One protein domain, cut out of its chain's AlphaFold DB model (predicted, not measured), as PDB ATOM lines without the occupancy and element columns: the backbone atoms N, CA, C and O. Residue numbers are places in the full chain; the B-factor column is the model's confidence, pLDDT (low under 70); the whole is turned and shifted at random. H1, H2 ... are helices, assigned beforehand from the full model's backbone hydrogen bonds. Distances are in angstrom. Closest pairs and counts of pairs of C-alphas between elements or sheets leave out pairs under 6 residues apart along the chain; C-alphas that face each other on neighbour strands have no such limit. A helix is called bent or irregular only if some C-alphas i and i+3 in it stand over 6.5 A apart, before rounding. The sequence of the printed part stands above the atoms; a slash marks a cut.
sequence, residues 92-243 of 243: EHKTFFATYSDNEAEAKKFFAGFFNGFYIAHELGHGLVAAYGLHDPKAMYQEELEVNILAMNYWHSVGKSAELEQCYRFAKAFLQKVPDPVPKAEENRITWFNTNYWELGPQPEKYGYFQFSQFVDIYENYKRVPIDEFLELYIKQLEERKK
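Overview. This is residues 92 to 243 of the 243 residues of an uncharacterized protein of Lacibacter sp. S13-6-6 (UniProt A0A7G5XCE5). The long helix H2, bent but running nearly straight, backs a hairpin of H3 and H4 that crosses it as a V, with H6 packed on both arms of the V. H1 packs on H2 at one end of the domain, H7 packs beside H3 at the other, and H5 caps the first end of H3. The printed part has 152 residues and is all helix, with H1 to H7 in chain order and no named strand. It is compact, with a radius of gyration of the C-alphas of 15.7 A and spans of 48 by 41 by 26 A.

Along the chain. H2, residues 104 to 131, was assigned as one helix by its hydrogen bonds but is bent, C-alphas 116 and 119 being 7.2 A apart; its arms are H2a, residues 104 to 116, and H2b, residues 119 to 131. H3, residues 140 to 157, is 25.5 A long; H4, residues 161 to 177, and H6, residues 204 to 221, are each 24.8 A. H1, residues 92 to 100, begins at C-alpha 92 (-32.495, -1.815, 41.970). H5, residues 189 to 200, is irregular, with C-alphas 195 and 198 8.1 A apart. H7, residues 227 to 241, ends at C-alpha 241 (3.884, -7.901, 32.251).

Arrangement. H2b touches the hub, H3, at a steep tilt of 57 degrees, the closest C-alphas, of Ala 121 and Ala 151, 4.6 A apart. H3 and H4 form a helical hairpin at 37 degrees, only just steep. H6 touches H4 closest at C-alphas 212 and 171, 5.1 A. Residues 227 to 231 of H7 touch H3 at a shallow tilt of 21 degrees, opposite ways. Every O i to N i+4 pair is within hydrogen-bond range in H1, H2a, H2b, H3 and H7, against 12 of 13 in H4, 6 of 8 in H5 and 13 of 14 in H6.

Size, cuts and confidence. The C-alphas farthest apart, of Asn 103 and Lys 243, are 49.7 A apart. The printed part has no cut, the link from H4 to H5 is long, and no printed residue is under 70 in pLDDT.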
ATOM      1  N   GLU A  92     -33.460  -1.162  41.073       90.94
ATOM      2  CA  GLU A  92     -32.495  -1.815  41.970       90.94
ATOM      3  C   GLU A  92     -31.208  -0.994  42.168       90.94
ATOM      4  O   GLU A  92     -30.773  -0.795  43.301       90.94
ATOM      5  N   HIS A  93     -30.659  -0.410  41.098       91.38
ATOM      6  CA  HIS A  93     -29.492   0.468  41.189       91.38
ATOM      7  C   HIS A  93     -29.829   1.777  41.912       91.38
ATOM      8  O   HIS A  93     -29.050   2.249  42.736       91.38
ATOM      9  N   LYS A  94     -31.007   2.365  41.669       93.81
ATOM     10  CA  LYS A  94     -31.447   3.558  42.418       93.81
ATOM     11  C   LYS A  94     -31.602   3.255  43.910       93.81
ATOM     12  O   LYS A  94     -31.159   4.057  44.731       93.81
ATOM     13  N   THR A  95     -32.167   2.095  44.252       93.19
ATOM     14  CA  THR A  95     -32.307   1.608  45.632       93.19
ATOM     15  C   THR A  95     -30.952   1.417  46.300       93.19
ATOM     16  O   THR A  95     -30.804   1.812  47.455       93.19
ATOM     17  N   PHE A  96     -29.950   0.894  45.587       92.94
ATOM     18  CA  PHE A  96     -28.578   0.808  46.090       92.94
ATOM     19  C   PHE A  96     -28.073   2.183  46.562       92.94
ATOM     20  O   PHE A  96     -27.723   2.344  47.731       92.94
ATOM     21  N   PHE A  97     -28.130   3.217  45.716       95.44
ATOM     22  CA  PHE A  97     -27.672   4.557  46.111       95.44
ATOM     23  C   PHE A  97     -28.494   5.157  47.258       95.44
ATOM     24  O   PHE A  97     -27.925   5.793  48.146       95.44
ATOM     25  N   ALA A  98     -29.814   4.954  47.253       94.75
ATOM     26  CA  ALA A  98     -30.698   5.430  48.317       94.75
ATOM     27  C   ALA A  98     -30.385   4.772  49.669       94.75
ATOM     28  O   ALA A  98     -30.361   5.462  50.681       94.75
ATOM     29  N   THR A  99     -30.097   3.469  49.685       94.31
ATOM     30  CA  THR A  99     -29.818   2.697  50.910       94.31
ATOM     31  C   THR A  99     -28.584   3.219  51.643       94.31
ATOM     32  O   THR A  99     -28.556   3.300  52.874       94.31
ATOM     33  N   TYR A 100     -27.558   3.615  50.892       93.31
ATOM     34  CA  TYR A 100     -26.280   4.027  51.471       93.31
ATOM     35  C   TYR A 100     -26.129   5.534  51.655       93.31
ATOM     36  O   TYR A 100     -25.154   5.970  52.266       93.31
ATOM     37  N   SER A 101     -27.130   6.315  51.256       94.88
ATOM     38  CA  SER A 101     -27.145   7.773  51.394       94.88
ATOM     39  C   SER A 101     -28.165   8.232  52.431       94.88
ATOM     40  O   SER A 101     -29.086   7.500  52.776       94.88
ATOM     41  N   ASP A 102     -28.018   9.456  52.933       92.81
ATOM     42  CA  ASP A 102     -28.922   9.984  53.969       92.81
ATOM     43  C   ASP A 102     -30.276  10.433  53.401       92.81
ATOM     44  O   ASP A 102     -31.282  10.476  54.106       92.81
ATOM     45  N   ASN A 103     -30.305  10.803  52.121       94.94
ATOM     46  CA  ASN A 103     -31.505  11.209  51.398       94.94
ATOM     47  C   ASN A 103     -31.295  11.083  49.877       94.94
ATOM     48  O   ASN A 103     -30.191  10.811  49.401       94.94
ATOM     49  N   GLU A 104     -32.357  11.320  49.102       95.44
ATOM     50  CA  GLU A 104     -32.334  11.220  47.637       95.44
ATOM     51  C   GLU A 104     -31.319  12.173  46.978       95.44
ATOM     52  O   GLU A 104     -30.692  11.822  45.977       95.44
ATOM     53  N   ALA A 105     -31.128  13.377  47.526       96.81
ATOM     54  CA  ALA A 105     -30.168  14.330  46.974       96.81
ATOM     55  C   ALA A 105     -28.723  13.844  47.166       96.81
ATOM     56  O   ALA A 105     -27.913  13.969  46.247       96.81
ATOM     57  N   GLU A 106     -28.410  13.234  48.310       97.12
ATOM     58  CA  GLU A 106     -27.105  12.608  48.541       97.12
ATOM     59  C   GLU A 106     -26.916  11.340  47.698       97.12
ATOM     60  O   GLU A 106     -25.849  11.168  47.123       97.12
ATOM     61  N   ALA A 107     -27.957  10.526  47.488       97.06
ATOM     62  CA  ALA A 107     -27.895   9.367  46.584       97.06
ATOM     63  C   ALA A 107     -27.528   9.765  45.147       97.06
ATOM     64  O   ALA A 107     -26.710   9.129  44.481       97.06
ATOM     65  N   LYS A 108     -28.105  10.871  44.682       97.88
ATOM     66  CA  LYS A 108     -27.810  11.480  43.386       97.88
ATOM     67  C   LYS A 108     -26.375  11.995  43.285       97.88
ATOM     68  O   LYS A 108     -25.725  11.783  42.262       97.88
ATOM     69  N   LYS A 109     -25.874  12.656  44.332       97.94
ATOM     70  CA  LYS A 109     -24.476  13.111  44.400       97.94
ATOM     71  C   LYS A 109     -23.502  11.939  44.487       97.94
ATOM     72  O   LYS A 109     -22.450  12.004  43.865       97.94
ATOM     73  N   PHE A 110     -23.864  10.872  45.195       98.06
ATOM     74  CA  PHE A 110     -23.067   9.654  45.277       98.06
ATOM     75  C   PHE A 110     -22.899   9.035  43.884       98.06
ATOM     76  O   PHE A 110     -21.770   8.828  43.435       98.06
ATOM     77  N   PHE A 111     -23.998   8.855  43.142       97.88
ATOM     78  CA  PHE A 111     -23.917   8.417  41.750       97.88
ATOM     79  C   PHE A 111     -23.055   9.358  40.900       97.88
ATOM     80  O   PHE A 111     -22.152   8.907  40.201       97.88
ATOM     81  N   ALA A 112     -23.310  10.667  40.963       97.88
ATOM     82  CA  ALA A 112     -22.589  11.639  40.151       97.88
ATOM     83  C   ALA A 112     -21.077  11.631  40.426       97.88
ATOM     84  O   ALA A 112     -20.291  11.643  39.482       97.88
ATOM     85  N   GLY A 113     -20.678  11.557  41.698       98.19
ATOM     86  CA  GLY A 113     -19.276  11.578  42.096       98.19
ATOM     87  C   GLY A 113     -18.486  10.400  41.525       98.19
ATOM     88  O   GLY A 113     -17.397  10.580  40.979       98.19
ATOM     89  N   PHE A 114     -19.059   9.198  41.584       98.38
ATOM     90  CA  PHE A 114     -18.380   8.003  41.094       98.38
ATOM     91  C   PHE A 114     -18.606   7.744  39.602       98.38
ATOM     92  O   PHE A 114     -17.641   7.612  38.859       98.38
ATOM     93  N   PHE A 115     -19.848   7.718  39.123       97.19
ATOM     94  CA  PHE A 115     -20.187   7.215  37.782       97.19
ATOM     95  C   PHE A 115     -20.146   8.289  36.683       97.19
ATOM     96  O   PHE A 115     -19.869   7.971  35.525       97.19
ATOM     97  N   ASN A 116     -20.344   9.564  37.041       97.44
ATOM     98  CA  ASN A 116     -20.159  10.708  36.130       97.44
ATOM     99  C   ASN A 116     -18.822  11.433  36.359       97.44
ATOM    100  O   ASN A 116     -18.621  12.539  35.854       97.44
ATOM    101  N   GLY A 117     -17.942  10.855  37.174       97.56
ATOM    102  CA  GLY A 117     -16.678  11.451  37.584       97.56
ATOM    103  C   GLY A 117     -15.611  10.378  37.701       97.56
ATOM    104  O   GLY A 117     -15.044   9.959  36.692       97.56
ATOM    105  N   PHE A 118     -15.361   9.918  38.928       98.62
ATOM    106  CA  PHE A 118     -14.222   9.065  39.272       98.62
ATOM    107  C   PHE A 118     -13.988   7.902  38.293       98.62
ATOM    108  O   PHE A 118     -12.893   7.786  37.735       98.62
ATOM    109  N   TYR A 119     -15.024   7.101  38.028       98.56
ATOM    110  CA  TYR A 119     -14.910   5.874  37.248       98.56
ATOM    111  C   TYR A 119     -14.609   6.093  35.766       98.56
ATOM    112  O   TYR A 119     -14.102   5.190  35.119       98.56
ATOM    113  N   ILE A 120     -14.801   7.292  35.207       98.38
ATOM    114  CA  ILE A 120     -14.405   7.540  33.813       98.38
ATOM    115  C   ILE A 120     -12.882   7.372  33.660       98.38
ATOM    116  O   ILE A 120     -12.419   6.743  32.712       98.38
ATOM    117  N   ALA A 121     -12.095   7.874  34.618       98.62
ATOM    118  CA  ALA A 121     -10.640   7.694  34.613       98.62
ATOM    119  C   ALA A 121     -10.225   6.251  34.934       98.62
ATOM    120  O   ALA A 121      -9.254   5.752  34.373       98.62
ATOM    121  N   HIS A 122     -10.987   5.575  35.792       98.75
ATOM    122  CA  HIS A 122     -10.792   4.161  36.109       98.75
ATOM    123  C   HIS A 122     -10.943   3.286  34.853       98.75
ATOM    124  O   HIS A 122     -10.035   2.535  34.508       98.75
ATOM    125  N   GLU A 123     -12.022   3.467  34.083       98.62
ATOM    126  CA  GLU A 123     -12.248   2.700  32.851       98.62
ATOM    127  C   GLU A 123     -11.230   3.010  31.746       98.62
ATOM    128  O   GLU A 123     -10.915   2.148  30.923       98.62
ATOM    129  N   LEU A 124     -10.663   4.222  31.717       98.75
ATOM    130  CA  LEU A 124      -9.514   4.522  30.853       98.75
ATOM    131  C   LEU A 124      -8.290   3.681  31.227       98.75
ATOM    132  O   LEU A 124      -7.558   3.248  30.335       98.75
ATOM    133  N   GLY A 125      -8.096   3.418  32.521       98.56
ATOM    134  CA  GLY A 125      -7.094   2.488  33.030       98.56
ATOM    135  C   GLY A 125      -7.291   1.074  32.483       98.56
ATOM    136  O   GLY A 125      -6.362   0.527  31.891       98.56
ATOM    137  N   HIS A 126      -8.506   0.520  32.558       98.25
ATOM    138  CA  HIS A 126      -8.809  -0.777  31.936       98.25
ATOM    139  C   HIS A 126      -8.615  -0.757  30.416       98.25
ATOM    140  O   HIS A 126      -8.090  -1.709  29.836       98.25
ATOM    141  N   GLY A 127      -8.967   0.351  29.759       98.25
ATOM    142  CA  GLY A 127      -8.662   0.560  28.348       98.25
ATOM    143  C   GLY A 127      -7.169   0.422  28.050       98.25
ATOM    144  O   GLY A 127      -6.794  -0.236  27.075       98.25
ATOM    145  N   LEU A 128      -6.315   1.003  28.897       98.38
ATOM    146  CA  LEU A 128      -4.862   0.929  28.777       98.38
ATOM    147  C   LEU A 128      -4.344  -0.498  28.994       98.38
ATOM    148  O   LEU A 128      -3.567  -0.979  28.171       98.38
ATOM    149  N   VAL A 129      -4.826  -1.210  30.015       97.81
ATOM    150  CA  VAL A 129      -4.505  -2.636  30.231       97.81
ATOM    151  C   VAL A 129      -4.866  -3.469  28.995       97.81
ATOM    152  O   VAL A 129      -4.036  -4.214  28.461       97.81
ATOM    153  N   ALA A 130      -6.074  -3.272  28.462       96.69
ATOM    154  CA  ALA A 130      -6.557  -3.971  27.277       96.69
ATOM    155  C   ALA A 130      -5.744  -3.644  26.012       96.69
ATOM    156  O   ALA A 130      -5.559  -4.514  25.160       96.69
ATOM    157  N   ALA A 131      -5.214  -2.423  25.881       97.00
ATOM    158  CA  ALA A 131      -4.347  -2.043  24.763       97.00
ATOM    159  C   ALA A 131      -3.013  -2.818  24.760       97.00
ATOM    160  O   ALA A 131      -2.422  -3.039  23.700       97.00
ATOM    161  N   TYR A 132      -2.572  -3.308  25.923       96.44
ATOM    162  CA  TYR A 132      -1.438  -4.225  26.038       96.44
ATOM    163  C   TYR A 132      -1.813  -5.698  25.820       96.44
ATOM    164  O   TYR A 132      -0.913  -6.526  25.673       96.44
ATOM    165  N   GLY A 133      -3.104  -6.020  25.691       94.69
ATOM    166  CA  GLY A 133      -3.598  -7.388  25.522       94.69
ATOM    167  C   GLY A 133      -3.504  -8.220  26.800       94.69
ATOM    168  O   GLY A 133      -3.427  -9.444  26.720       94.69
ATOM    169  N   LEU A 134      -3.462  -7.565  27.962       93.44
ATOM    170  CA  LEU A 134      -3.367  -8.229  29.254       93.44
ATOM    171  C   LEU A 134      -4.761  -8.605  29.756       93.44
ATOM    172  O   LEU A 134      -5.691  -7.803  29.709       93.44
ATOM    173  N   HIS A 135      -4.883  -9.847  30.216       87.12
ATOM    174  CA  HIS A 135      -6.046 -10.357  30.924       87.12
ATOM    175  C   HIS A 135      -5.599 -11.548  31.775       87.12
ATOM    176  O   HIS A 135      -5.388 -12.642  31.248       87.12
ATOM    177  N   ASP A 136      -5.415 -11.331  33.076       86.75
ATOM    178  CA  ASP A 136      -5.064 -12.395  34.016       86.75
ATOM    179  C   ASP A 136      -6.108 -12.462  35.139       86.75
ATOM    180  O   ASP A 136      -6.118 -11.600  36.020       86.75
ATOM    181  N   PRO A 137      -6.956 -13.506  35.166       83.75
ATOM    182  CA  PRO A 137      -7.915 -13.721  36.247       83.75
ATOM    183  C   PRO A 137      -7.281 -13.774  37.647       83.75
ATOM    184  O   PRO A 137      -7.968 -13.551  38.641       83.75
ATOM    185  N   LYS A 138      -5.976 -14.056  37.760       88.06
ATOM    186  CA  LYS A 138      -5.241 -14.056  39.035       88.06
ATOM    187  C   LYS A 138      -4.722 -12.677  39.444       88.06
ATOM    188  O   LYS A 138      -4.191 -12.549  40.545       88.06
ATOM    189  N   ALA A 139      -4.870 -11.667  38.593       90.88
ATOM    190  CA  ALA A 139      -4.395 -10.311  38.830       90.88
ATOM    191  C   ALA A 139      -5.529  -9.286  38.989       90.88
ATOM    192  O   ALA A 139      -5.226  -8.117  39.200       90.88
ATOM    193  N   MET A 140      -6.805  -9.696  38.948       93.31
ATOM    194  CA  MET A 140      -7.948  -8.766  38.935       93.31
ATOM    195  C   MET A 140      -7.926  -7.768  40.100       93.31
ATOM    196  O   MET A 140      -8.071  -6.577  39.877       93.31
ATOM    197  N   TYR A 141      -7.670  -8.207  41.335       95.62
ATOM    198  CA  TYR A 141      -7.571  -7.314  42.499       95.62
ATOM    199  C   TYR A 141      -6.503  -6.233  42.308       95.62
ATOM    200  O   TYR A 141      -6.720  -5.069  42.643       95.62
ATOM    201  N   GLN A 142      -5.337  -6.643  41.803       95.88
ATOM    202  CA  GLN A 142      -4.202  -5.756  41.588       95.88
ATOM    203  C   GLN A 142      -4.473  -4.804  40.423       95.88
ATOM    204  O   GLN A 142      -4.136  -3.629  40.519       95.88
ATOM    205  N   GLU A 143      -5.112  -5.283  39.356       96.56
ATOM    206  CA  GLU A 143      -5.536  -4.451  38.233       96.56
ATOM    207  C   GLU A 143      -6.509  -3.361  38.698       96.56
ATOM    208  O   GLU A 143      -6.246  -2.187  38.465       96.56
ATOM    209  N   GLU A 144      -7.561  -3.734  39.432       97.44
ATOM    210  CA  GLU A 144      -8.550  -2.819  40.027       97.44
ATOM    211  C   GLU A 144      -7.887  -1.767  40.929       97.44
ATOM    212  O   GLU A 144      -8.171  -0.570  40.835       97.44
ATOM    213  N   LEU A 145      -6.931  -2.192  41.763       97.94
ATOM    214  CA  LEU A 145      -6.154  -1.288  42.608       97.94
ATOM    215  C   LEU A 145      -5.336  -0.298  41.764       97.94
ATOM    216  O   LEU A 145      -5.347   0.903  42.031       97.94
ATOM    217  N   GLU A 146      -4.637  -0.782  40.738       97.94
ATOM    218  CA  GLU A 146      -3.810   0.036  39.847       97.94
ATOM    219  C   GLU A 146      -4.638   1.064  39.073       97.94
ATOM    220  O   GLU A 146      -4.249   2.236  39.010       97.94
ATOM    221  N   VAL A 147      -5.791   0.669  38.527       98.38
ATOM    222  CA  VAL A 147      -6.671   1.597  37.805       98.38
ATOM    223  C   VAL A 147      -7.361   2.587  38.750       98.38
ATOM    224  O   VAL A 147      -7.573   3.742  38.376       98.38
ATOM    225  N   ASN A 148      -7.609   2.210  40.010       98.75
ATOM    226  CA  ASN A 148      -8.063   3.138  41.047       98.75
ATOM    227  C   ASN A 148      -6.981   4.170  41.414       98.75
ATOM    228  O   ASN A 148      -7.285   5.362  41.537       98.75
ATOM    229  N   ILE A 149      -5.712   3.759  41.529       98.75
ATOM    230  CA  ILE A 149      -4.582   4.681  41.755       98.75
ATOM    231  C   ILE A 149      -4.424   5.633  40.561       98.75
ATOM    232  O   ILE A 149      -4.236   6.838  40.746       98.75
ATOM    233  N   LEU A 150      -4.541   5.113  39.338       98.75
ATOM    234  CA  LEU A 150      -4.506   5.899  38.108       98.75
ATOM    235  C   LEU A 150      -5.604   6.964  38.095       98.75
ATOM    236  O   LEU A 150      -5.311   8.144  37.898       98.75
ATOM    237  N   ALA A 151      -6.853   6.565  38.344       98.75
ATOM    238  CA  ALA A 151      -7.999   7.466  38.366       98.75
ATOM    239  C   ALA A 151      -7.816   8.582  39.399       98.75
ATOM    240  O   ALA A 151      -8.033   9.763  39.119       98.75
ATOM    241  N   MET A 152      -7.344   8.211  40.585       98.75
ATOM    242  CA  MET A 152      -7.060   9.137  41.665       98.75
ATOM    243  C   MET A 152      -5.967  10.157  41.297       98.75
ATOM    244  O   MET A 152      -6.140  11.355  41.534       98.75
ATOM    245  N   ASN A 153      -4.860   9.715  40.690       98.69
ATOM    246  CA  ASN A 153      -3.792  10.611  40.233       98.69
ATOM    247  C   ASN A 153      -4.240  11.503  39.066       98.69
ATOM    248  O   ASN A 153      -3.849  12.673  39.019       98.69
ATOM    249  N   TYR A 154      -5.091  11.001  38.162       98.69
ATOM    250  CA  TYR A 154      -5.657  11.796  37.069       98.69
ATOM    251  C   TYR A 154      -6.455  12.975  37.623       98.69
ATOM    252  O   TYR A 154      -6.123  14.133  37.365       98.69
ATOM    253  N   TRP A 155      -7.462  12.684  38.450       98.38
ATOM    254  CA  TRP A 155      -8.350  13.704  39.004       98.38
ATOM    255  C   TRP A 155      -7.619  14.698  39.904       98.38
ATOM    256  O   TRP A 155      -7.888  15.898  39.841       98.38
ATOM    257  N   HIS A 156      -6.635  14.231  40.673       97.69
ATOM    258  CA  HIS A 156      -5.761  15.119  41.432       97.69
ATOM    259  C   HIS A 156      -4.990  16.087  40.520       97.69
ATOM    260  O   HIS A 156      -4.960  17.289  40.778       97.69
ATOM    261  N   SER A 157      -4.419  15.586  39.422       97.88
ATOM    262  CA  SER A 157      -3.598  16.381  38.498       97.88
ATOM    263  C   SER A 157      -4.385  17.450  37.744       97.88
ATOM    264  O   SER A 157      -3.831  18.495  37.411       97.88
ATOM    265  N   VAL A 158      -5.676  17.218  37.494       96.44
ATOM    266  CA  VAL A 158      -6.569  18.200  36.852       96.44
ATOM    267  C   VAL A 158      -7.317  19.086  37.859       96.44
ATOM    268  O   VAL A 158      -8.234  19.814  37.486       96.44
ATOM    269  N   GLY A 159      -6.921  19.057  39.136       96.38
ATOM    270  CA  GLY A 159      -7.414  19.981  40.160       96.38
ATOM    271  C   GLY A 159      -8.773  19.625  40.767       96.38
ATOM    272  O   GLY A 159      -9.402  20.489  41.371       96.38
ATOM    273  N   LYS A 160      -9.223  18.369  40.656       97.12
ATOM    274  CA  LYS A 160     -10.524  17.883  41.161       97.12
ATOM    275  C   LYS A 160     -10.458  17.340  42.597       97.12
ATOM    276  O   LYS A 160     -11.116  16.368  42.956       97.12
ATOM    277  N   SER A 161      -9.621  17.950  43.439       96.38
ATOM    278  CA  SER A 161      -9.394  17.494  44.820       96.38
ATOM    279  C   SER A 161     -10.650  17.581  45.695       96.38
ATOM    280  O   SER A 161     -10.851  16.714  46.541       96.38
ATOM    281  N   ALA A 162     -11.509  18.587  45.490       97.62
ATOM    282  CA  ALA A 162     -12.747  18.739  46.259       97.62
ATOM    283  C   ALA A 162     -13.759  17.631  45.924       97.62
ATOM    284  O   ALA A 162     -14.410  17.077  46.811       97.62
ATOM    285  N   GLU A 163     -13.856  17.268  44.648       98.31
ATOM    286  CA  GLU A 163     -14.682  16.165  44.174       98.31
ATOM    287  C   GLU A 163     -14.149  14.810  44.668       98.31
ATOM    288  O   GLU A 163     -14.926  13.969  45.118       98.31
ATOM    289  N   LEU A 164     -12.825  14.614  44.692       98.50
ATOM    290  CA  LEU A 164     -12.211  13.425  45.296       98.50
ATOM    291  C   LEU A 164     -12.500  13.315  46.800       98.50
ATOM    292  O   LEU A 164     -12.809  12.227  47.285       98.50
ATOM    293  N   GLU A 165     -12.450  14.425  47.539       98.56
ATOM    294  CA  GLU A 165     -12.818  14.459  48.960       98.56
ATOM    295  C   GLU A 165     -14.309  14.130  49.167       98.56
ATOM    296  O   GLU A 165     -14.690  13.467  50.135       98.56
ATOM    297  N   GLN A 166     -15.177  14.558  48.247       98.00
ATOM    298  CA  GLN A 166     -16.586  14.176  48.261       98.00
ATOM    299  C   GLN A 166     -16.766  12.667  48.030       98.00
ATOM    300  O   GLN A 166     -17.474  12.020  48.803       98.00
ATOM    301  N   CYS A 167     -16.092  12.089  47.032       98.69
ATOM    302  CA  CYS A 167     -16.096  10.642  46.801       98.69
ATOM    303  C   CYS A 167     -15.582   9.869  48.025       98.69
ATOM    304  O   CYS A 167     -16.189   8.875  48.417       98.69
ATOM    305  N   TYR A 168     -14.533  10.363  48.688       98.75
ATOM    306  CA  TYR A 168     -14.011   9.788  49.932       98.75
ATOM    307  C   TYR A 168     -15.062   9.735  51.044       98.75
ATOM    308  O   TYR A 168     -15.230   8.699  51.693       98.75
ATOM    309  N   ARG A 169     -15.821  10.821  51.242       98.06
ATOM    310  CA  ARG A 169     -16.916  10.851  52.223       98.06
ATOM    311  C   ARG A 169     -17.998   9.818  51.906       98.06
ATOM    312  O   ARG A 169     -18.414   9.096  52.811       98.06
ATOM    313  N   PHE A 170     -18.411   9.710  50.643       98.06
ATOM    314  CA  PHE A 170     -19.391   8.704  50.222       98.06
ATOM    315  C   PHE A 170     -18.876   7.275  50.414       98.06
ATOM    316  O   PHE A 170     -19.584   6.450  50.987       98.06
ATOM    317  N   ALA A 171     -17.630   6.993  50.022       98.38
ATOM    318  CA  ALA A 171     -17.012   5.683  50.210       98.38
ATOM    319  C   ALA A 171     -16.951   5.288  51.694       98.38
ATOM    320  O   ALA A 171     -17.325   4.174  52.054       98.38
ATOM    321  N   LYS A 172     -16.563   6.207  52.588       97.69
ATOM    322  CA  LYS A 172     -16.557   5.930  54.034       97.69
ATOM    323  C   LYS A 172     -17.948   5.696  54.603       97.69
ATOM    324  O   LYS A 172     -18.118   4.773  55.395       97.69
ATOM    325  N   ALA A 173     -18.934   6.496  54.202       95.75
ATOM    326  CA  ALA A 173     -20.317   6.305  54.636       95.75
ATOM    327  C   ALA A 173     -20.876   4.950  54.171       95.75
ATOM    328  O   ALA A 173     -21.567   4.272  54.931       95.75
ATOM    329  N   PHE A 174     -20.531   4.525  52.953       97.31
ATOM    330  CA  PHE A 174     -20.867   3.202  52.435       97.31
ATOM    331  C   PHE A 174     -20.218   2.086  53.268       97.31
ATOM    332  O   PHE A 174     -20.917   1.204  53.765       97.31
ATOM    333  N   LEU A 175     -18.900   2.142  53.487       97.31
ATOM    334  CA  LEU A 175     -18.151   1.101  54.206       97.31
ATOM    335  C   LEU A 175     -18.543   0.971  55.686       97.31
ATOM    336  O   LEU A 175     -18.339  -0.076  56.286       97.31
ATOM    337  N   GLN A 176     -19.133   2.008  56.285       95.69
ATOM    338  CA  GLN A 176     -19.710   1.918  57.632       95.69
ATOM    339  C   GLN A 176     -20.999   1.088  57.682       95.69
ATOM    340  O   GLN A 176     -21.351   0.571  58.741       95.69
ATOM    341  N   LYS A 177     -21.721   0.986  56.560       95.00
ATOM    342  CA  LYS A 177     -23.017   0.301  56.454       95.00
ATOM    343  C   LYS A 177     -22.895  -1.093  55.835       95.00
ATOM    344  O   LYS A 177     -23.759  -1.931  56.077       95.00
ATOM    345  N   VAL A 178     -21.857  -1.337  55.033       94.75
ATOM    346  CA  VAL A 178     -21.673  -2.593  54.294       94.75
ATOM    347  C   VAL A 178     -20.645  -3.488  54.986       94.75
ATOM    348  O   VAL A 178     -19.503  -3.064  55.168       94.75
ATOM    349  N   PRO A 179     -21.018  -4.722  55.377       93.88
ATOM    350  CA  PRO A 179     -20.084  -5.655  55.993       93.88
ATOM    351  C   PRO A 179     -19.036  -6.147  54.987       93.88
ATOM    352  O   PRO A 179     -19.309  -6.227  53.789       93.88
ATOM    353  N   ASP A 180     -17.864  -6.546  55.490       94.88
ATOM    354  CA  ASP A 180     -16.845  -7.202  54.665       94.88
ATOM    355  C   ASP A 180     -17.425  -8.489  54.041       94.88
ATOM    356  O   ASP A 180     -17.880  -9.369  54.783       94.88
ATOM    357  N   PRO A 181     -17.457  -8.612  52.699       94.88
ATOM    358  CA  PRO A 181     -18.000  -9.782  52.024       94.88
ATOM    359  C   PRO A 181     -17.067 -11.000  52.092       94.88
ATOM    360  O   PRO A 181     -17.499 -12.096  51.732       94.88
ATOM    361  N   VAL A 182     -15.811 -10.833  52.523       94.75
ATOM    362  CA  VAL A 182     -14.839 -11.923  52.637       94.75
ATOM    363  C   VAL A 182     -15.212 -12.824  53.825       94.75
ATOM    364  O   VAL A 182     -15.352 -12.341  54.954       94.75
ATOM    365  N   PRO A 183     -15.371 -14.146  53.622       93.75
ATOM    366  CA  PRO A 183     -15.641 -15.078  54.710       93.75
ATOM    367  C   PRO A 183     -14.574 -15.004  55.806       93.75
ATOM    368  O   PRO A 183     -13.386 -14.969  55.519       93.75
ATOM    369  N   LYS A 184     -14.973 -15.080  57.082       91.69
ATOM    370  CA  LYS A 184     -14.029 -14.985  58.218       91.69
ATOM    371  C   LYS A 184     -12.927 -16.054  58.231       91.69
ATOM    372  O   LYS A 184     -11.910 -15.848  58.879       91.69
ATOM    373  N   ALA A 185     -13.164 -17.199  57.590       91.12
ATOM    374  CA  ALA A 185     -12.197 -18.292  57.483       91.12
ATOM    375  C   ALA A 185     -11.195 -18.104  56.329       91.12
ATOM    376  O   ALA A 185     -10.277 -18.903  56.190       91.12
ATOM    377  N   GLU A 186     -11.390 -17.090  55.485       93.56
ATOM    378  CA  GLU A 186     -10.502 -16.787  54.372       93.56
ATOM    379  C   GLU A 186      -9.312 -15.959  54.861       93.56
ATOM    380  O   GLU A 186      -9.461 -14.816  55.298       93.56
ATOM    381  N   GLU A 187      -8.115 -16.532  54.770       89.06
ATOM    382  CA  GLU A 187      -6.874 -15.865  55.174       89.06
ATOM    383  C   GLU A 187      -6.321 -14.961  54.063       89.06
ATOM    384  O   GLU A 187      -5.588 -14.011  54.342       89.06
ATOM    385  N   ASN A 188      -6.680 -15.218  52.797       92.75
ATOM    386  CA  ASN A 188      -6.171 -14.471  51.654       92.75
ATOM    387  C   ASN A 188      -7.296 -13.815  50.845       92.75
ATOM    388  O   ASN A 188      -7.772 -14.325  49.829       92.75
ATOM    389  N   ARG A 189      -7.647 -12.593  51.253       93.38
ATOM    390  CA  ARG A 189      -8.681 -11.785  50.593       93.38
ATOM    391  C   ARG A 189      -8.422 -11.506  49.110       93.38
ATOM    392  O   ARG A 189      -9.375 -11.372  48.352       93.38
ATOM    393  N   ILE A 190      -7.154 -11.395  48.704       93.44
ATOM    394  CA  ILE A 190      -6.776 -11.101  47.314       93.44
ATOM    395  C   ILE A 190      -7.108 -12.312  46.449       93.44
ATOM    396  O   ILE A 190      -7.801 -12.187  45.441       93.44
ATOM    397  N   THR A 191      -6.676 -13.499  46.881       93.62
ATOM    398  CA  THR A 191      -7.012 -14.760  46.211       93.62
ATOM    399  C   THR A 191      -8.521 -14.967  46.157       93.62
ATOM    400  O   THR A 191      -9.045 -15.343  45.106       93.62
ATOM    401  N   TRP A 192      -9.232 -14.669  47.247       94.56
ATOM    402  CA  TRP A 192     -10.688 -14.753  47.278       94.56
ATOM    403  C   TRP A 192     -11.347 -13.802  46.279       94.56
ATOM    404  O   TRP A 192     -12.184 -14.244  45.496       94.56
ATOM    405  N   PHE A 193     -10.944 -12.530  46.242       95.44
ATOM    406  CA  PHE A 193     -11.472 -11.567  45.275       95.44
ATOM    407  C   PHE A 193     -11.243 -12.039  43.839       95.44
ATOM    408  O   PHE A 193     -12.186 -12.098  43.060       95.44
ATOM    409  N   ASN A 194     -10.013 -12.441  43.510       94.12
ATOM    410  CA  ASN A 194      -9.658 -12.921  42.174       94.12
ATOM    411  C   ASN A 194     -10.490 -14.143  41.764       94.12
ATOM    412  O   ASN A 194     -10.981 -14.218  40.642       94.12
ATOM    413  N   THR A 195     -10.692 -15.079  42.693       94.00
ATOM    414  CA  THR A 195     -11.474 -16.301  42.452       94.00
ATOM    415  C   THR A 195     -12.955 -15.998  42.224       94.00
ATOM    416  O   THR A 195     -13.581 -16.621  41.373       94.00
ATOM    417  N   ASN A 196     -13.512 -15.027  42.951       94.56
ATOM    418  CA  ASN A 196     -14.941 -14.704  42.926       94.56
ATOM    419  C   ASN A 196     -15.280 -13.504  42.021       94.56
ATOM    420  O   ASN A 196     -16.437 -13.091  41.971       94.56
ATOM    421  N   TYR A 197     -14.309 -12.935  41.302       92.56
ATOM    422  CA  TYR A 197     -14.440 -11.649  40.603       92.56
ATOM    423  C   TYR A 197     -15.705 -11.542  39.736       92.56
ATOM    424  O   TYR A 197     -16.499 -10.612  39.879       92.56
ATOM    425  N   TRP A 198     -15.939 -12.537  38.878       89.75
ATOM    426  CA  TRP A 198     -17.079 -12.546  37.958       89.75
ATOM    427  C   TRP A 198     -18.429 -12.727  38.657       89.75
ATOM    428  O   TRP A 198     -19.446 -12.248  38.159       89.75
ATOM    429  N   GLU A 199     -18.448 -13.386  39.815       92.62
ATOM    430  CA  GLU A 199     -19.652 -13.546  40.634       92.62
ATOM    431  C   GLU A 199     -19.947 -12.291  41.461       92.62
ATOM    432  O   GLU A 199     -21.105 -12.019  41.783       92.62
ATOM    433  N   LEU A 200     -18.913 -11.515  41.800       90.06
ATOM    434  CA  LEU A 200     -19.041 -10.262  42.535       90.06
ATOM    435  C   LEU A 200     -19.637  -9.148  41.674       90.06
ATOM    436  O   LEU A 200     -20.418  -8.365  42.201       90.06
ATOM    437  N   GLY A 201     -19.323  -9.087  40.376       85.19
ATOM    438  CA  GLY A 201     -19.782  -8.012  39.480       85.19
ATOM    439  C   GLY A 201     -21.297  -7.729  39.530       85.19
ATOM    440  O   GLY A 201     -21.685  -6.576  39.707       85.19
ATOM    441  N   PRO A 202     -22.177  -8.749  39.458       85.44
ATOM    442  CA  PRO A 202     -23.628  -8.579  39.605       85.44
ATOM    443  C   PRO A 202     -24.108  -8.230  41.027       85.44
ATOM    444  O   PRO A 202     -25.299  -8.013  41.231       85.44
ATOM    445  N   GLN A 203     -23.220  -8.226  42.025       89.88
ATOM    446  CA  GLN A 203     -23.524  -7.993  43.439       89.88
ATOM    447  C   GLN A 203     -22.967  -6.622  43.865       89.88
ATOM    448  O   GLN A 203     -21.871  -6.556  44.433       89.88
ATOM    449  N   PRO A 204     -23.703  -5.516  43.626       89.44
ATOM    450  CA  PRO A 204     -23.173  -4.157  43.751       89.44
ATOM    451  C   PRO A 204     -22.658  -3.833  45.157       89.44
ATOM    452  O   PRO A 204     -21.684  -3.104  45.297       89.44
ATOM    453  N   GLU A 205     -23.252  -4.411  46.202       92.75
ATOM    454  CA  GLU A 205     -22.787  -4.237  47.582       92.75
ATOM    455  C   GLU A 205     -21.415  -4.882  47.812       92.75
ATOM    456  O   GLU A 205     -20.520  -4.257  48.380       92.75
ATOM    457  N   LYS A 206     -21.223  -6.118  47.334       94.31
ATOM    458  CA  LYS A 206     -19.979  -6.865  47.550       94.31
ATOM    459  C   LYS A 206     -18.851  -6.334  46.682       94.31
ATOM    460  O   LYS A 206     -17.761  -6.107  47.190       94.31
ATOM    461  N   TYR A 207     -19.101  -6.116  45.391       94.00
ATOM    462  CA  TYR A 207     -18.098  -5.523  44.509       94.00
ATOM    463  C   TYR A 207     -17.799  -4.071  44.911       94.00
ATOM    464  O   TYR A 207     -16.635  -3.685  45.013       94.00
ATOM    465  N   GLY A 208     -18.837  -3.304  45.266       94.88
ATOM    466  CA  GLY A 208     -18.708  -1.955  45.810       94.88
ATOM    467  C   GLY A 208     -17.851  -1.900  47.075       94.88
ATOM    468  O   GLY A 208     -17.034  -0.994  47.197       94.88
ATOM    469  N   TYR A 209     -17.946  -2.886  47.978       97.12
ATOM    470  CA  TYR A 209     -17.063  -2.959  49.147       97.12
ATOM    471  C   TYR A 209     -15.582  -2.939  48.747       97.12
ATOM    472  O   TYR A 209     -14.822  -2.129  49.276       97.12
ATOM    473  N   PHE A 210     -15.162  -3.762  47.780       96.94
ATOM    474  CA  PHE A 210     -13.766  -3.763  47.328       96.94
ATOM    475  C   PHE A 210     -13.378  -2.435  46.687       96.94
ATOM    476  O   PHE A 210     -12.387  -1.842  47.110       96.94
ATOM    477  N   GLN A 211     -14.191  -1.933  45.756       97.44
ATOM    478  CA  GLN A 211     -13.936  -0.664  45.071       97.44
ATOM    479  C   GLN A 211     -13.791   0.508  46.050       97.44
ATOM    480  O   GLN A 211     -12.816   1.256  46.003       97.44
ATOM    481  N   PHE A 212     -14.724   0.650  46.992       98.31
ATOM    482  CA  PHE A 212     -14.693   1.740  47.964       98.31
ATOM    483  C   PHE A 212     -13.618   1.540  49.032       98.31
ATOM    484  O   PHE A 212     -13.035   2.526  49.480       98.31
ATOM    485  N   SER A 213     -13.302   0.297  49.416       98.25
ATOM    486  CA  SER A 213     -12.198   0.021  50.347       98.25
ATOM    487  C   SER A 213     -10.843   0.393  49.743       98.25
ATOM    488  O   SER A 213     -10.067   1.091  50.395       98.25
ATOM    489  N   GLN A 214     -10.592   0.031  48.479       98.38
ATOM    490  CA  GLN A 214      -9.403   0.459  47.741       98.38
ATOM    491  C   GLN A 214      -9.382   1.977  47.572       98.38
ATOM    492  O   GLN A 214      -8.358   2.598  47.837       98.38
ATOM    493  N   PHE A 215     -10.504   2.599  47.195       98.69
ATOM    494  CA  PHE A 215     -10.590   4.055  47.091       98.69
ATOM    495  C   PHE A 215     -10.171   4.743  48.399       98.69
ATOM    496  O   PHE A 215      -9.368   5.673  48.366       98.69
ATOM    497  N   VAL A 216     -10.705   4.302  49.543       98.75
ATOM    498  CA  VAL A 216     -10.396   4.876  50.865       98.75
ATOM    499  C   VAL A 216      -8.934   4.652  51.238       98.75
ATOM    500  O   VAL A 216      -8.276   5.609  51.637       98.75
ATOM    501  N   ASP A 217      -8.404   3.443  51.042       98.56
ATOM    502  CA  ASP A 217      -6.993   3.137  51.299       98.56
ATOM    503  C   ASP A 217      -6.059   4.006  50.442       98.56
ATOM    504  O   ASP A 217      -5.139   4.647  50.948       98.56
ATOM    505  N   ILE A 218      -6.358   4.142  49.148       98.69
ATOM    506  CA  ILE A 218      -5.633   5.040  48.245       98.69
ATOM    507  C   ILE A 218      -5.772   6.493  48.709       98.69
ATOM    508  O   ILE A 218      -4.804   7.255  48.642       98.69
ATOM    509  N   TYR A 219      -6.959   6.918  49.150       98.62
ATOM    510  CA  TYR A 219      -7.207   8.259  49.686       98.62
ATOM    511  C   TYR A 219      -6.324   8.594  50.883       98.62
ATOM    512  O   TYR A 219      -5.735   9.672  50.917       98.62
ATOM    513  N   GLU A 220      -6.208   7.668  51.825       98.44
ATOM    514  CA  GLU A 220      -5.544   7.902  53.103       98.44
ATOM    515  C   GLU A 220      -4.032   7.637  53.049       98.44
ATOM    516  O   GLU A 220      -3.266   8.367  53.677       98.44
ATOM    517  N   ASN A 221      -3.592   6.634  52.279       98.25
ATOM    518  CA  ASN A 221      -2.251   6.059  52.433       98.25
ATOM    519  C   ASN A 221      -1.333   6.224  51.212       98.25
ATOM    520  O   ASN A 221      -0.118   6.058  51.337       98.25
ATOM    521  N   TYR A 222      -1.861   6.568  50.033       97.50
ATOM    522  CA  TYR A 222      -1.049   6.659  48.815       97.50
ATOM    523  C   TYR A 222      -0.655   8.102  48.512       97.50
ATOM    524  O   TYR A 222      -1.493   9.004  48.439       97.50
ATOM    525  N   LYS A 223       0.633   8.325  48.235       95.12
ATOM    526  CA  LYS A 223       1.112   9.623  47.756       95.12
ATOM    527  C   LYS A 223       0.480   9.940  46.399       95.12
ATOM    528  O   LYS A 223       0.528   9.126  45.481       95.12
ATOM    529  N   ARG A 224      -0.072  11.147  46.267       95.06
ATOM    530  CA  ARG A 224      -0.490  11.687  44.970       95.06
ATOM    531  C   ARG A 224       0.720  12.163  44.190       95.06
ATOM    532  O   ARG A 224       1.577  12.861  44.735       95.06
ATOM    533  N   VAL A 225       0.770  11.788  42.921       97.00
ATOM    534  CA  VAL A 225       1.813  12.204  41.984       97.00
ATOM    535  C   VAL A 225       1.167  12.808  40.738       97.00
ATOM    536  O   VAL A 225      -0.003  12.520  40.461       97.00
ATOM    537  N   PRO A 226       1.888  13.651  39.980       97.50
ATOM    538  CA  PRO A 226       1.438  14.072  38.662       97.50
ATOM    539  C   PRO A 226       1.099  12.861  37.789       97.50
ATOM    540  O   PRO A 226       1.835  11.875  37.750       97.50
ATOM    541  N   ILE A 227      -0.014  12.938  37.064       97.81
ATOM    542  CA  ILE A 227      -0.516  11.820  36.265       97.81
ATOM    543  C   ILE A 227       0.486  11.357  35.207       97.81
ATOM    544  O   ILE A 227       0.585  10.161  34.962       97.81
ATOM    545  N   ASP A 228       1.264  12.268  34.623       98.12
ATOM    546  CA  ASP A 228       2.254  11.907  33.606       98.12
ATOM    547  C   ASP A 228       3.382  11.041  34.207       98.12
ATOM    548  O   ASP A 228       3.756  10.037  33.607       98.12
ATOM    549  N   GLU A 229       3.832  11.339  35.436       97.94
ATOM    550  CA  GLU A 229       4.808  10.517  36.178       97.94
ATOM    551  C   GLU A 229       4.245   9.118  36.463       97.94
ATOM    552  O   GLU A 229       4.918   8.106  36.251       97.94
ATOM    553  N   PHE A 230       2.985   9.045  36.904       98.38
ATOM    554  CA  PHE A 230       2.334   7.760  37.146       98.38
ATOM    555  C   PHE A 230       2.170   6.952  35.853       98.38
ATOM    556  O   PHE A 230       2.457   5.756  35.844       98.38
ATOM    557  N   LEU A 231       1.726   7.584  34.761       98.62
ATOM    558  CA  LEU A 231       1.519   6.912  33.480       98.62
ATOM    559  C   LEU A 231       2.827   6.352  32.922       98.62
ATOM    560  O   LEU A 231       2.818   5.228  32.431       98.62
ATOM    561  N   GLU A 232       3.944   7.075  33.025       98.44
ATOM    562  CA  GLU A 232       5.255   6.572  32.600       98.44
ATOM    563  C   GLU A 232       5.639   5.277  33.326       98.44
ATOM    564  O   GLU A 232       6.040   4.296  32.688       98.44
ATOM    565  N   LEU A 233       5.474   5.255  34.652       97.94
ATOM    566  CA  LEU A 233       5.738   4.070  35.465       97.94
ATOM    567  C   LEU A 233       4.775   2.929  35.120       97.94
ATOM    568  O   LEU A 233       5.205   1.796  34.903       97.94
ATOM    569  N   TYR A 234       3.481   3.229  35.054       98.06
ATOM    570  CA  TYR A 234       2.442   2.229  34.856       98.06
ATOM    571  C   TYR A 234       2.537   1.562  33.481       98.06
ATOM    572  O   TYR A 234       2.476   0.339  33.361       98.06
ATOM    573  N   ILE A 235       2.791   2.353  32.439       98.44
ATOM    574  CA  ILE A 235       3.048   1.865  31.084       98.44
ATOM    575  C   ILE A 235       4.258   0.928  31.059       98.44
ATOM    576  O   ILE A 235       4.191  -0.138  30.449       98.44
ATOM    577  N   LYS A 236       5.349   1.273  31.753       97.94
ATOM    578  CA  LYS A 236       6.524   0.397  31.847       97.94
ATOM    579  C   LYS A 236       6.186  -0.935  32.528       97.94
ATOM    580  O   LYS A 236       6.613  -1.985  32.056       97.94
ATOM    581  N   GLN A 237       5.382  -0.914  33.590       96.81
ATOM    582  CA  GLN A 237       4.918  -2.134  34.263       96.81
ATOM    583  C   GLN A 237       4.029  -2.994  33.350       96.81
ATOM    584  O   GLN A 237       4.133  -4.219  33.353       96.81
ATOM    585  N   LEU A 238       3.157  -2.381  32.544       97.12
ATOM    586  CA  LEU A 238       2.359  -3.090  31.534       97.12
ATOM    587  C   LEU A 238       3.246  -3.728  30.453       97.12
ATOM    588  O   LEU A 238       3.023  -4.873  30.064       97.12
ATOM    589  N   GLU A 239       4.285  -3.022  30.006       96.50
ATOM    590  CA  GLU A 239       5.282  -3.540  29.061       96.50
ATOM    591  C   GLU A 239       6.064  -4.725  29.621       96.50
ATOM    592  O   GLU A 239       6.374  -5.655  28.880       96.50
ATOM    593  N   GLU A 240       6.392  -4.700  30.910       95.81
ATOM    594  CA  GLU A 240       7.066  -5.801  31.597       95.81
ATOM    595  C   GLU A 240       6.151  -7.017  31.753       95.81
ATOM    596  O   GLU A 240       6.582  -8.121  31.446       95.81
ATOM    597  N   ARG A 241       4.880  -6.820  32.130       94.12
ATOM    598  CA  ARG A 241       3.884  -7.901  32.251       94.12
ATOM    599  C   ARG A 241       3.539  -8.582  30.928       94.12
ATOM    600  O   ARG A 241       3.101  -9.726  30.930       94.12
ATOM    601  N   LYS A 242       3.673  -7.868  29.809       92.44
ATOM    602  CA  LYS A 242       3.384  -8.398  28.470       92.44
ATOM    603  C   LYS A 242       4.483  -9.329  27.936       92.44
ATOM    604  O   LYS A 242       4.211 -10.084  27.002       92.44
ATOM    605  N   LYS A 243       5.711  -9.215  28.447       89.62
ATOM    606  CA  LYS A 243       6.855 -10.043  28.029       89.62
ATOM    607  C   LYS A 243       6.739 -11.452  28.590       89.62
ATOM    608  O   LYS A 243       7.099 -12.375  27.829       89.62
TER     609      LYS A 243